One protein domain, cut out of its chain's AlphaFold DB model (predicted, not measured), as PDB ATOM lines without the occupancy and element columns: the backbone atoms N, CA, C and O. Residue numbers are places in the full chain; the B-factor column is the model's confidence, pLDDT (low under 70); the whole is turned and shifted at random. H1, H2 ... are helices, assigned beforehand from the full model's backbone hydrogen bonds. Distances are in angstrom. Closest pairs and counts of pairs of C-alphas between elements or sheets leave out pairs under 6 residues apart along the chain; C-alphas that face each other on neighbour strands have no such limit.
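Overview. This is residues 7 to 70 of the 288 residues of an uncharacterized protein of Leptospira harrisiae (UniProt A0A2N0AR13). Three helices, H2, H3 and H4, stand side by side in a small up-and-down bundle, their centres making a triangle, and H1 packs on H3 on the side away from H4. The result is a flat, all-helix body in which H3 is the hub, touching the three other helices, and H4 is the longest helix. The printed part has 64 residues, with four named helices in the order H1, H2, H3, H4 and no named strand. It is compact, with a radius of gyration of the C-alphas of 10.7 A, and the C-alphas span 30 by 30 by 15 A.

Along the chain. H1 holds residues 7 to 18 and begins at C-alpha 7, at (239.612, 122.770, 262.476); it is 16.5 A from first to last C-alpha. H2 follows with residues 22 to 34, 18.8 A long. H3 holds residues 36 to 48, 19.2 A long, and begins at C-alpha 36, at (246.111, 129.194, 271.790). H4 holds residues 51 to 69, 27.7 A long, and ends at C-alpha 69, at (253.364, 134.496, 282.325).

Arrangement. H2, H3 and H4 form a bundle, up and down, each running against the one before it in the chain. H3 touches H1, the same way at a steep tilt of 38 degrees, only just past shallow; the closest C-alphas are those of Tyr 15 and Leu 43, 5.5 A apart. H2 and H3 are a helical hairpin and touch at a shallow tilt of 21 degrees, opposite ways, with the C-alphas of Thr 28 and Ala 39 closest at 5.0 A. H3 and H4 are a second helical hairpin, opposite ways at a shallow tilt of 8 degrees. They touch with residues 42 to 46 of H3 and 54 to 61 of H4 alone, and the closest C-alphas are those of Cys 46 and Gln 54, 6.3 A apart. H4 touches H2, the same way at a shallow tilt of 25 degrees, with the C-alphas of Ile 24 and Glu 58 closest at 5.7 A. H1 and H2 are close but not clearly touching; their closest C-alphas, those of Trp 16 and Lys 25, are 6.8 A apart. H1 and H4 are apart. In H1, H2 and H4 every pair of O i and N i+4 is within hydrogen-bond range; in H3, 8 of 9 are.

Size, cuts and confidence. The two C-alphas farthest apart are those of Ala 7 and Glu 52, 30.5 A. The printed part has no cut, and the three links between helices are tight. The mean pLDDT of the printed part is 90.1, and no printed residue is under 70.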
ATOM      1  N   ALA A   7     240.345 121.535 262.744       82.06
ATOM      2  CA  ALA A   7     239.612 122.770 262.476       82.06
ATOM      3  C   ALA A   7     240.173 124.010 263.205       82.06
ATOM      4  O   ALA A   7     240.285 125.076 262.608       82.06
ATOM      5  N   GLU A   8     240.557 123.907 264.485       80.00
ATOM      6  CA  GLU A   8     241.111 125.062 265.209       80.00
ATOM      7  C   GLU A   8     242.510 125.457 264.681       80.00
ATOM      8  O   GLU A   8     242.880 126.634 264.687       80.00
ATOM      9  N   GLU A   9     243.308 124.489 264.223       86.06
ATOM     10  CA  GLU A   9     244.617 124.738 263.602       86.06
ATOM     11  C   GLU A   9     244.494 125.292 262.170       86.06
ATOM     12  O   GLU A   9     245.302 126.135 261.755       86.06
ATOM     13  N   GLU A  10     243.457 124.891 261.433       89.50
ATOM     14  CA  GLU A  10     243.074 125.494 260.153       89.50
ATOM     15  C   GLU A  10     242.668 126.960 260.327       89.50
ATOM     16  O   GLU A  10     243.208 127.827 259.632       89.50
ATOM     17  N   ASP A  11     241.808 127.258 261.306       88.25
ATOM     18  CA  ASP A  11     241.405 128.625 261.652       88.25
ATOM     19  C   ASP A  11     242.618 129.486 262.012       88.25
ATOM     20  O   ASP A  11     242.802 130.582 261.469       88.25
ATOM     21  N   PHE A  12     243.495 128.985 262.891       91.38
ATOM     22  CA  PHE A  12     244.731 129.684 263.239       91.38
ATOM     23  C   PHE A  12     245.557 129.990 261.984       91.38
ATOM     24  O   PHE A  12     245.989 131.126 261.786       91.38
ATOM     25  N   SER A  13     245.749 128.997 261.114       91.81
ATOM     26  CA  SER A  13     246.529 129.133 259.882       91.81
ATOM     27  C   SER A  13     245.913 130.138 258.905       91.81
ATOM     28  O   SER A  13     246.644 130.911 258.276       91.81
ATOM     29  N   PHE A  14     244.585 130.157 258.786       93.94
ATOM     30  CA  PHE A  14     243.845 131.094 257.948       93.94
ATOM     31  C   PHE A  14     244.023 132.542 258.423       93.94
ATOM     32  O   PHE A  14     244.468 133.400 257.648       93.94
ATOM     33  N   TYR A  15     243.744 132.822 259.702       95.00
ATOM     34  CA  TYR A  15     243.884 134.177 260.244       95.00
ATOM     35  C   TYR A  15     245.347 134.620 260.298       95.00
ATOM     36  O   TYR A  15     245.649 135.781 260.017       95.00
ATOM     37  N   TRP A  16     246.273 133.697 260.579       93.56
ATOM     38  CA  TRP A  16     247.707 133.964 260.528       93.56
ATOM     39  C   TRP A  16     248.132 134.448 259.146       93.56
ATOM     40  O   TRP A  16     248.763 135.494 259.034       93.56
ATOM     41  N   LYS A  17     247.774 133.732 258.073       93.62
ATOM     42  CA  LYS A  17     248.126 134.139 256.703       93.62
ATOM     43  C   LYS A  17     247.522 135.496 256.337       93.62
ATOM     44  O   LYS A  17     248.207 136.296 255.706       93.62
ATOM     45  N   SER A  18     246.300 135.756 256.791       93.94
ATOM     46  CA  SER A  18     245.522 136.957 256.464       93.94
ATOM     47  C   SER A  18     245.944 138.218 257.236       93.94
ATOM     48  O   SER A  18     245.690 139.331 256.785       93.94
ATOM     49  N   CYS A  19     246.596 138.081 258.396       92.88
ATOM     50  CA  CYS A  19     247.122 139.219 259.155       92.88
ATOM     51  C   CYS A  19     248.373 139.784 258.465       92.88
ATOM     52  O   CYS A  19     249.403 139.118 258.376       92.88
ATOM     53  N   ASN A  20     248.332 141.028 257.992       89.88
ATOM     54  CA  ASN A  20     249.460 141.614 257.254       89.88
ATOM     55  C   ASN A  20     250.553 142.214 258.151       89.88
ATOM     56  O   ASN A  20     251.606 142.587 257.643       89.88
ATOM     57  N   GLN A  21     250.333 142.293 259.469       92.12
ATOM     58  CA  GLN A  21     251.285 142.921 260.379       92.12
ATOM     59  C   GLN A  21     252.255 141.913 261.013       92.12
ATOM     60  O   GLN A  21     251.859 141.059 261.809       92.12
ATOM     61  N   THR A  22     253.543 142.056 260.699       90.19
ATOM     62  CA  THR A  22     254.625 141.154 261.123       90.19
ATOM     63  C   THR A  22     254.801 141.101 262.640       90.19
ATOM     64  O   THR A  22     254.908 140.014 263.191       90.19
ATOM     65  N   GLU A  23     254.766 142.234 263.346       91.31
ATOM     66  CA  GLU A  23     254.946 142.226 264.811       91.31
ATOM     67  C   GLU A  23     253.763 141.545 265.527       91.31
ATOM     68  O   GLU A  23     253.965 140.809 266.489       91.31
ATOM     69  N   ILE A  24     252.526 141.716 265.039       92.50
ATOM     70  CA  ILE A  24     251.355 141.017 265.600       92.50
ATOM     71  C   ILE A  24     251.460 139.514 265.331       92.50
ATOM     72  O   ILE A  24     251.175 138.716 266.224       92.50
ATOM     73  N   LYS A  25     251.921 139.116 264.141       91.94
ATOM     74  CA  LYS A  25     252.286 137.725 263.846       91.94
ATOM     75  C   LYS A  25     253.302 137.210 264.871       91.94
ATOM     76  O   LYS A  25     253.006 136.291 265.625       91.94
ATOM     77  N   ASP A  26     254.454 137.848 265.006       90.56
ATOM     78  CA  ASP A  26     255.493 137.412 265.947       90.56
ATOM     79  C   ASP A  26     254.978 137.253 267.390       90.56
ATOM     80  O   ASP A  26     255.191 136.221 268.034       90.56
ATOM     81  N   LEU A  27     254.214 138.229 267.883       92.25
ATOM     82  CA  LEU A  27     253.599 138.159 269.209       92.25
ATOM     83  C   LEU A  27     252.558 137.043 269.321       92.25
ATOM     84  O   LEU A  27     252.493 136.379 270.351       92.25
ATOM     85  N   THR A  28     251.754 136.798 268.288       91.56
ATOM     86  CA  THR A  28     250.739 135.730 268.306       91.56
ATOM     87  C   THR A  28     251.349 134.337 268.216       91.56
ATOM     88  O   THR A  28     250.785 133.392 268.761       91.56
ATOM     89  N   GLN A  29     252.535 134.199 267.626       88.94
ATOM     90  CA  GLN A  29     253.341 132.980 267.693       88.94
ATOM     91  C   GLN A  29     253.756 132.662 269.136       88.94
ATOM     92  O   GLN A  29     253.591 131.531 269.595       88.94
ATOM     93  N   ILE A  30     254.234 133.672 269.868       88.56
ATOM     94  CA  ILE A  30     254.567 133.550 271.296       88.56
ATOM     95  C   ILE A  30     253.297 133.288 272.112       88.56
ATOM     96  O   ILE A  30     253.266 132.391 272.950       88.56
ATOM     97  N   LEU A  31     252.221 134.030 271.844       87.81
ATOM     98  CA  LEU A  31     250.949 133.870 272.536       87.81
ATOM     99  C   LEU A  31     250.358 132.482 272.298       87.81
ATOM    100  O   LEU A  31     249.870 131.897 273.249       87.81
ATOM    101  N   ARG A  32     250.483 131.891 271.103       85.94
ATOM    102  CA  ARG A  32     250.049 130.511 270.812       85.94
ATOM    103  C   ARG A  32     250.740 129.484 271.705       85.94
ATOM    104  O   ARG A  32     250.125 128.469 272.032       85.94
ATOM    105  N   TYR A  33     251.980 129.750 272.106       80.00
ATOM    106  CA  TYR A  33     252.732 128.915 273.046       80.00
ATOM    107  C   TYR A  33     252.162 128.981 274.470       80.00
ATOM    108  O   TYR A  33     252.200 128.001 275.211       80.00
ATOM    109  N   ILE A  34     251.595 130.131 274.839       80.81
ATOM    110  CA  ILE A  34     251.038 130.394 276.167       80.81
ATOM    111  C   ILE A  34     249.547 130.026 276.202       80.81
ATOM    112  O   ILE A  34     249.157 129.154 276.968       80.81
ATOM    113  N   SER A  35     248.736 130.654 275.347       84.12
ATOM    114  CA  SER A  35     247.285 130.517 275.190       84.12
ATOM    115  C   SER A  35     246.889 130.524 273.705       84.12
ATOM    116  O   SER A  35     246.912 131.550 273.022       84.12
ATOM    117  N   PHE A  36     246.484 129.361 273.197       84.56
ATOM    118  CA  PHE A  36     246.111 129.194 271.790       84.56
ATOM    119  C   PHE A  36     244.855 129.983 271.393       84.56
ATOM    120  O   PHE A  36     244.841 130.609 270.336       84.56
ATOM    121  N   TYR A  37     243.828 130.011 272.248       85.62
ATOM    122  CA  TYR A  37     242.591 130.746 271.964       85.62
ATOM    123  C   TYR A  37     242.813 132.258 271.932       85.62
ATOM    124  O   TYR A  37     242.323 132.919 271.019       85.62
ATOM    125  N   ASP A  38     243.597 132.803 272.870       88.69
ATOM    126  CA  ASP A  38     243.956 134.223 272.824       88.69
ATOM    127  C   ASP A  38     244.728 134.543 271.534       88.69
ATOM    128  O   ASP A  38     244.472 135.567 270.909       88.69
ATOM    129  N   ALA A  39     245.604 133.640 271.076       90.88
ATOM    130  CA  ALA A  39     246.326 133.818 269.819       90.88
ATOM    131  C   ALA A  39     245.394 133.857 268.593       90.88
ATOM    132  O   ALA A  39     245.548 134.742 267.750       90.88
ATOM    133  N   ILE A  40     244.407 132.954 268.504       91.94
ATOM    134  CA  ILE A  40     243.397 132.978 267.427       91.94
ATOM    135  C   ILE A  40     242.594 134.283 267.470       91.94
ATOM    136  O   ILE A  40     242.410 134.926 266.435       91.94
ATOM    137  N   LEU A  41     242.133 134.700 268.653       92.12
ATOM    138  CA  LEU A  41     241.344 135.925 268.812       92.12
ATOM    139  C   LEU A  41     242.130 137.167 268.379       92.12
ATOM    140  O   LEU A  41     241.596 137.997 267.641       92.12
ATOM    141  N   THR A  42     243.402 137.271 268.768       94.25
ATOM    142  CA  THR A  42     244.282 138.364 268.341       94.25
ATOM    143  C   THR A  42     244.477 138.377 266.824       94.25
ATOM    144  O   THR A  42     244.410 139.439 266.206       94.25
ATOM    145  N   LEU A  43     244.678 137.216 266.191       95.00
ATOM    146  CA  LEU A  43     244.815 137.136 264.734       95.00
ATOM    147  C   LEU A  43     243.527 137.535 264.014       95.00
ATOM    148  O   LEU A  43     243.577 138.292 263.047       95.00
ATOM    149  N   ARG A  44     242.369 137.089 264.508       94.50
ATOM    150  CA  ARG A  44     241.067 137.483 263.961       94.50
ATOM    151  C   ARG A  44     240.866 138.999 264.024       94.50
ATOM    152  O   ARG A  44     240.426 139.585 263.042       94.50
ATOM    153  N   GLN A  45     241.231 139.632 265.142       94.00
ATOM    154  CA  GLN A  45     241.196 141.091 265.282       94.00
ATOM    155  C   GLN A  45     242.164 141.782 264.314       94.00
ATOM    156  O   GLN A  45     241.793 142.781 263.706       94.00
ATOM    157  N   CYS A  46     243.373 141.238 264.121       94.56
ATOM    158  CA  CYS A  46     244.350 141.788 263.175       94.56
ATOM    159  C   CYS A  46     243.793 141.883 261.748       94.56
ATOM    160  O   CYS A  46     244.015 142.886 261.074       94.56
ATOM    161  N   VAL A  47     243.070 140.855 261.291       93.44
ATOM    162  CA  VAL A  47     242.528 140.794 259.922       93.44
ATOM    163  C   VAL A  47     241.512 141.905 259.653       93.44
ATOM    164  O   VAL A  47     241.443 142.410 258.537       93.44
ATOM    165  N   THR A  48     240.735 142.300 260.661       91.81
ATOM    166  CA  THR A  48     239.676 143.310 260.515       91.81
ATOM    167  C   THR A  48     240.106 144.720 260.915       91.81
ATOM    168  O   THR A  48     239.371 145.666 260.649       91.81
ATOM    169  N   ALA A  49     241.256 144.866 261.576       92.12
ATOM    170  CA  ALA A  49     241.684 146.116 262.188       92.12
ATOM    171  C   ALA A  49     242.326 147.091 261.194       92.12
ATOM    172  O   ALA A  49     243.170 146.718 260.370       92.12
ATOM    173  N   ASN A  50     242.000 148.372 261.344       92.44
ATOM    174  CA  ASN A  50     242.706 149.465 260.685       92.44
ATOM    175  C   ASN A  50     244.092 149.718 261.328       92.44
ATOM    176  O   ASN A  50     244.470 149.102 262.325       92.44
ATOM    177  N   LYS A  51     244.877 150.645 260.767       88.88
ATOM    178  CA  LYS A  51     246.258 150.906 261.212       88.88
ATOM    179  C   LYS A  51     246.367 151.348 262.682       88.88
ATOM    180  O   LYS A  51     247.319 150.965 263.358       88.88
ATOM    181  N   GLU A  52     245.433 152.154 263.180       90.62
ATOM    182  CA  GLU A  52     245.447 152.635 264.569       90.62
ATOM    183  C   GLU A  52     245.054 151.520 265.545       90.62
ATOM    184  O   GLU A  52     245.705 151.324 266.574       90.62
ATOM    185  N   GLU A  53     244.045 150.731 265.178       92.94
ATOM    186  CA  GLU A  53     243.608 149.549 265.923       92.94
ATOM    187  C   GLU A  53     244.716 148.493 265.998       92.94
ATOM    188  O   GLU A  53     244.931 147.904 267.053       92.94
ATOM    189  N   GLN A  54     245.497 148.306 264.932       90.81
ATOM    190  CA  GLN A  54     246.646 147.394 264.932       90.81
ATOM    191  C   GLN A  54     247.702 147.775 265.983       90.81
ATOM    192  O   GLN A  54     248.221 146.896 266.672       90.81
ATOM    193  N   ILE A  55     247.981 149.070 266.178       92.06
ATOM    194  CA  ILE A  55     248.901 149.536 267.233       92.06
ATOM    195  C   ILE A  55     248.344 149.192 268.622       92.06
ATOM    196  O   ILE A  55     249.092 148.813 269.529       92.06
ATOM    197  N   GLN A  56     247.028 149.323 268.812       93.94
ATOM    198  CA  GLN A  56     246.386 148.947 270.069       93.94
ATOM    199  C   GLN A  56     246.432 147.434 270.297       93.94
ATOM    200  O   GLN A  56     246.787 147.011 271.398       93.94
ATOM    201  N   ILE A  57     246.151 146.632 269.267       94.38
ATOM    202  CA  ILE A  57     246.232 145.166 269.315       94.38
ATOM    203  C   ILE A  57     247.641 144.731 269.705       94.38
ATOM    204  O   ILE A  57     247.796 143.902 270.599       94.38
ATOM    205  N   GLU A  58     248.681 145.317 269.111       93.62
ATOM    206  CA  GLU A  58     250.070 145.018 269.465       93.62
ATOM    207  C   GLU A  58     250.341 145.267 270.960       93.62
ATOM    208  O   GLU A  58     250.814 144.375 271.671       93.62
ATOM    209  N   LYS A  59     249.984 146.456 271.468       94.38
ATOM    210  CA  LYS A  59     250.159 146.817 272.888       94.38
ATOM    211  C   LYS A  59     249.390 145.877 273.816       94.38
ATOM    212  O   LYS A  59     249.933 145.422 274.824       94.38
ATOM    213  N   GLN A  60     248.139 145.572 273.478       94.19
ATOM    214  CA  GLN A  60     247.292 144.666 274.252       94.19
ATOM    215  C   GLN A  60     247.842 143.239 274.243       94.19
ATOM    216  O   GLN A  60     247.840 142.589 275.283       94.19
ATOM    217  N   THR A  61     248.385 142.777 273.116       93.06
ATOM    218  CA  THR A  61     248.984 141.442 272.983       93.06
ATOM    219  C   THR A  61     250.248 141.320 273.831       93.06
ATOM    220  O   THR A  61     250.388 140.354 274.577       93.06
ATOM    221  N   LYS A  62     251.135 142.329 273.809       92.88
ATOM    222  CA  LYS A  62     252.321 142.377 274.689       92.88
ATOM    223  C   LYS A  62     251.923 142.323 276.164       92.88
ATOM    224  O   LYS A  62     252.463 141.515 276.918       92.88
ATOM    225  N   LYS A  63     250.940 143.139 276.561       92.12
ATOM    226  CA  LYS A  63     250.400 143.134 277.926       92.12
ATOM    227  C   LYS A  63     249.799 141.774 278.287       92.12
ATOM    228  O   LYS A  63     250.087 141.266 279.362       92.12
ATOM    229  N   LYS A  64     249.025 141.161 277.387       89.75
ATOM    230  CA  LYS A  64     248.413 139.843 277.597       89.75
ATOM    231  C   LYS A  64     249.472 138.762 277.810       89.75
ATOM    232  O   LYS A  64     249.345 137.987 278.748       89.75
ATOM    233  N   ILE A  65     250.523 138.729 276.987       88.25
ATOM    234  CA  ILE A  65     251.648 137.798 277.164       88.25
ATOM    235  C   ILE A  65     252.254 137.972 278.558       88.25
ATOM    236  O   ILE A  65     252.376 136.990 279.281       88.25
ATOM    237  N   PHE A  66     252.566 139.208 278.958       87.06
ATOM    238  CA  PHE A  66     253.110 139.494 280.287       87.06
ATOM    239  C   PHE A  66     252.163 139.050 281.417       87.06
ATOM    240  O   PHE A  66     252.572 138.374 282.357       87.06
ATOM    241  N   ASP A  67     250.876 139.369 281.297       83.44
ATOM    242  CA  ASP A  67     249.855 138.990 282.270       83.44
ATOM    243  C   ASP A  67     249.679 137.466 282.379       83.44
ATOM    244  O   ASP A  67     249.386 136.952 283.453       83.44
ATOM    245  N   LEU A  68     249.866 136.714 281.298       80.31
ATOM    246  CA  LEU A  68     249.702 135.259 281.321       80.31
ATOM    247  C   LEU A  68     250.929 134.511 281.865       80.31
ATOM    248  O   LEU A  68     250.784 133.367 282.291       80.31
ATOM    249  N   ILE A  69     252.114 135.128 281.857       82.31
ATOM    250  CA  ILE A  69     253.364 134.496 282.325       82.31
ATOM    251  C   ILE A  69     253.730 134.884 283.762       82.31
ATOM    252  O   ILE A  69     254.602 134.261 284.361       82.31
ATOM    253  N   VAL A  70     253.077 135.907 284.321       82.56
ATOM    254  CA  VAL A  70     253.288 136.359 285.699       82.56
ATOM    255  C   VAL A  70     252.093 135.954 286.555       82.56
ATOM    256  O   VAL A  70     250.981 136.457 286.369       82.56
TER     257      VAL A  70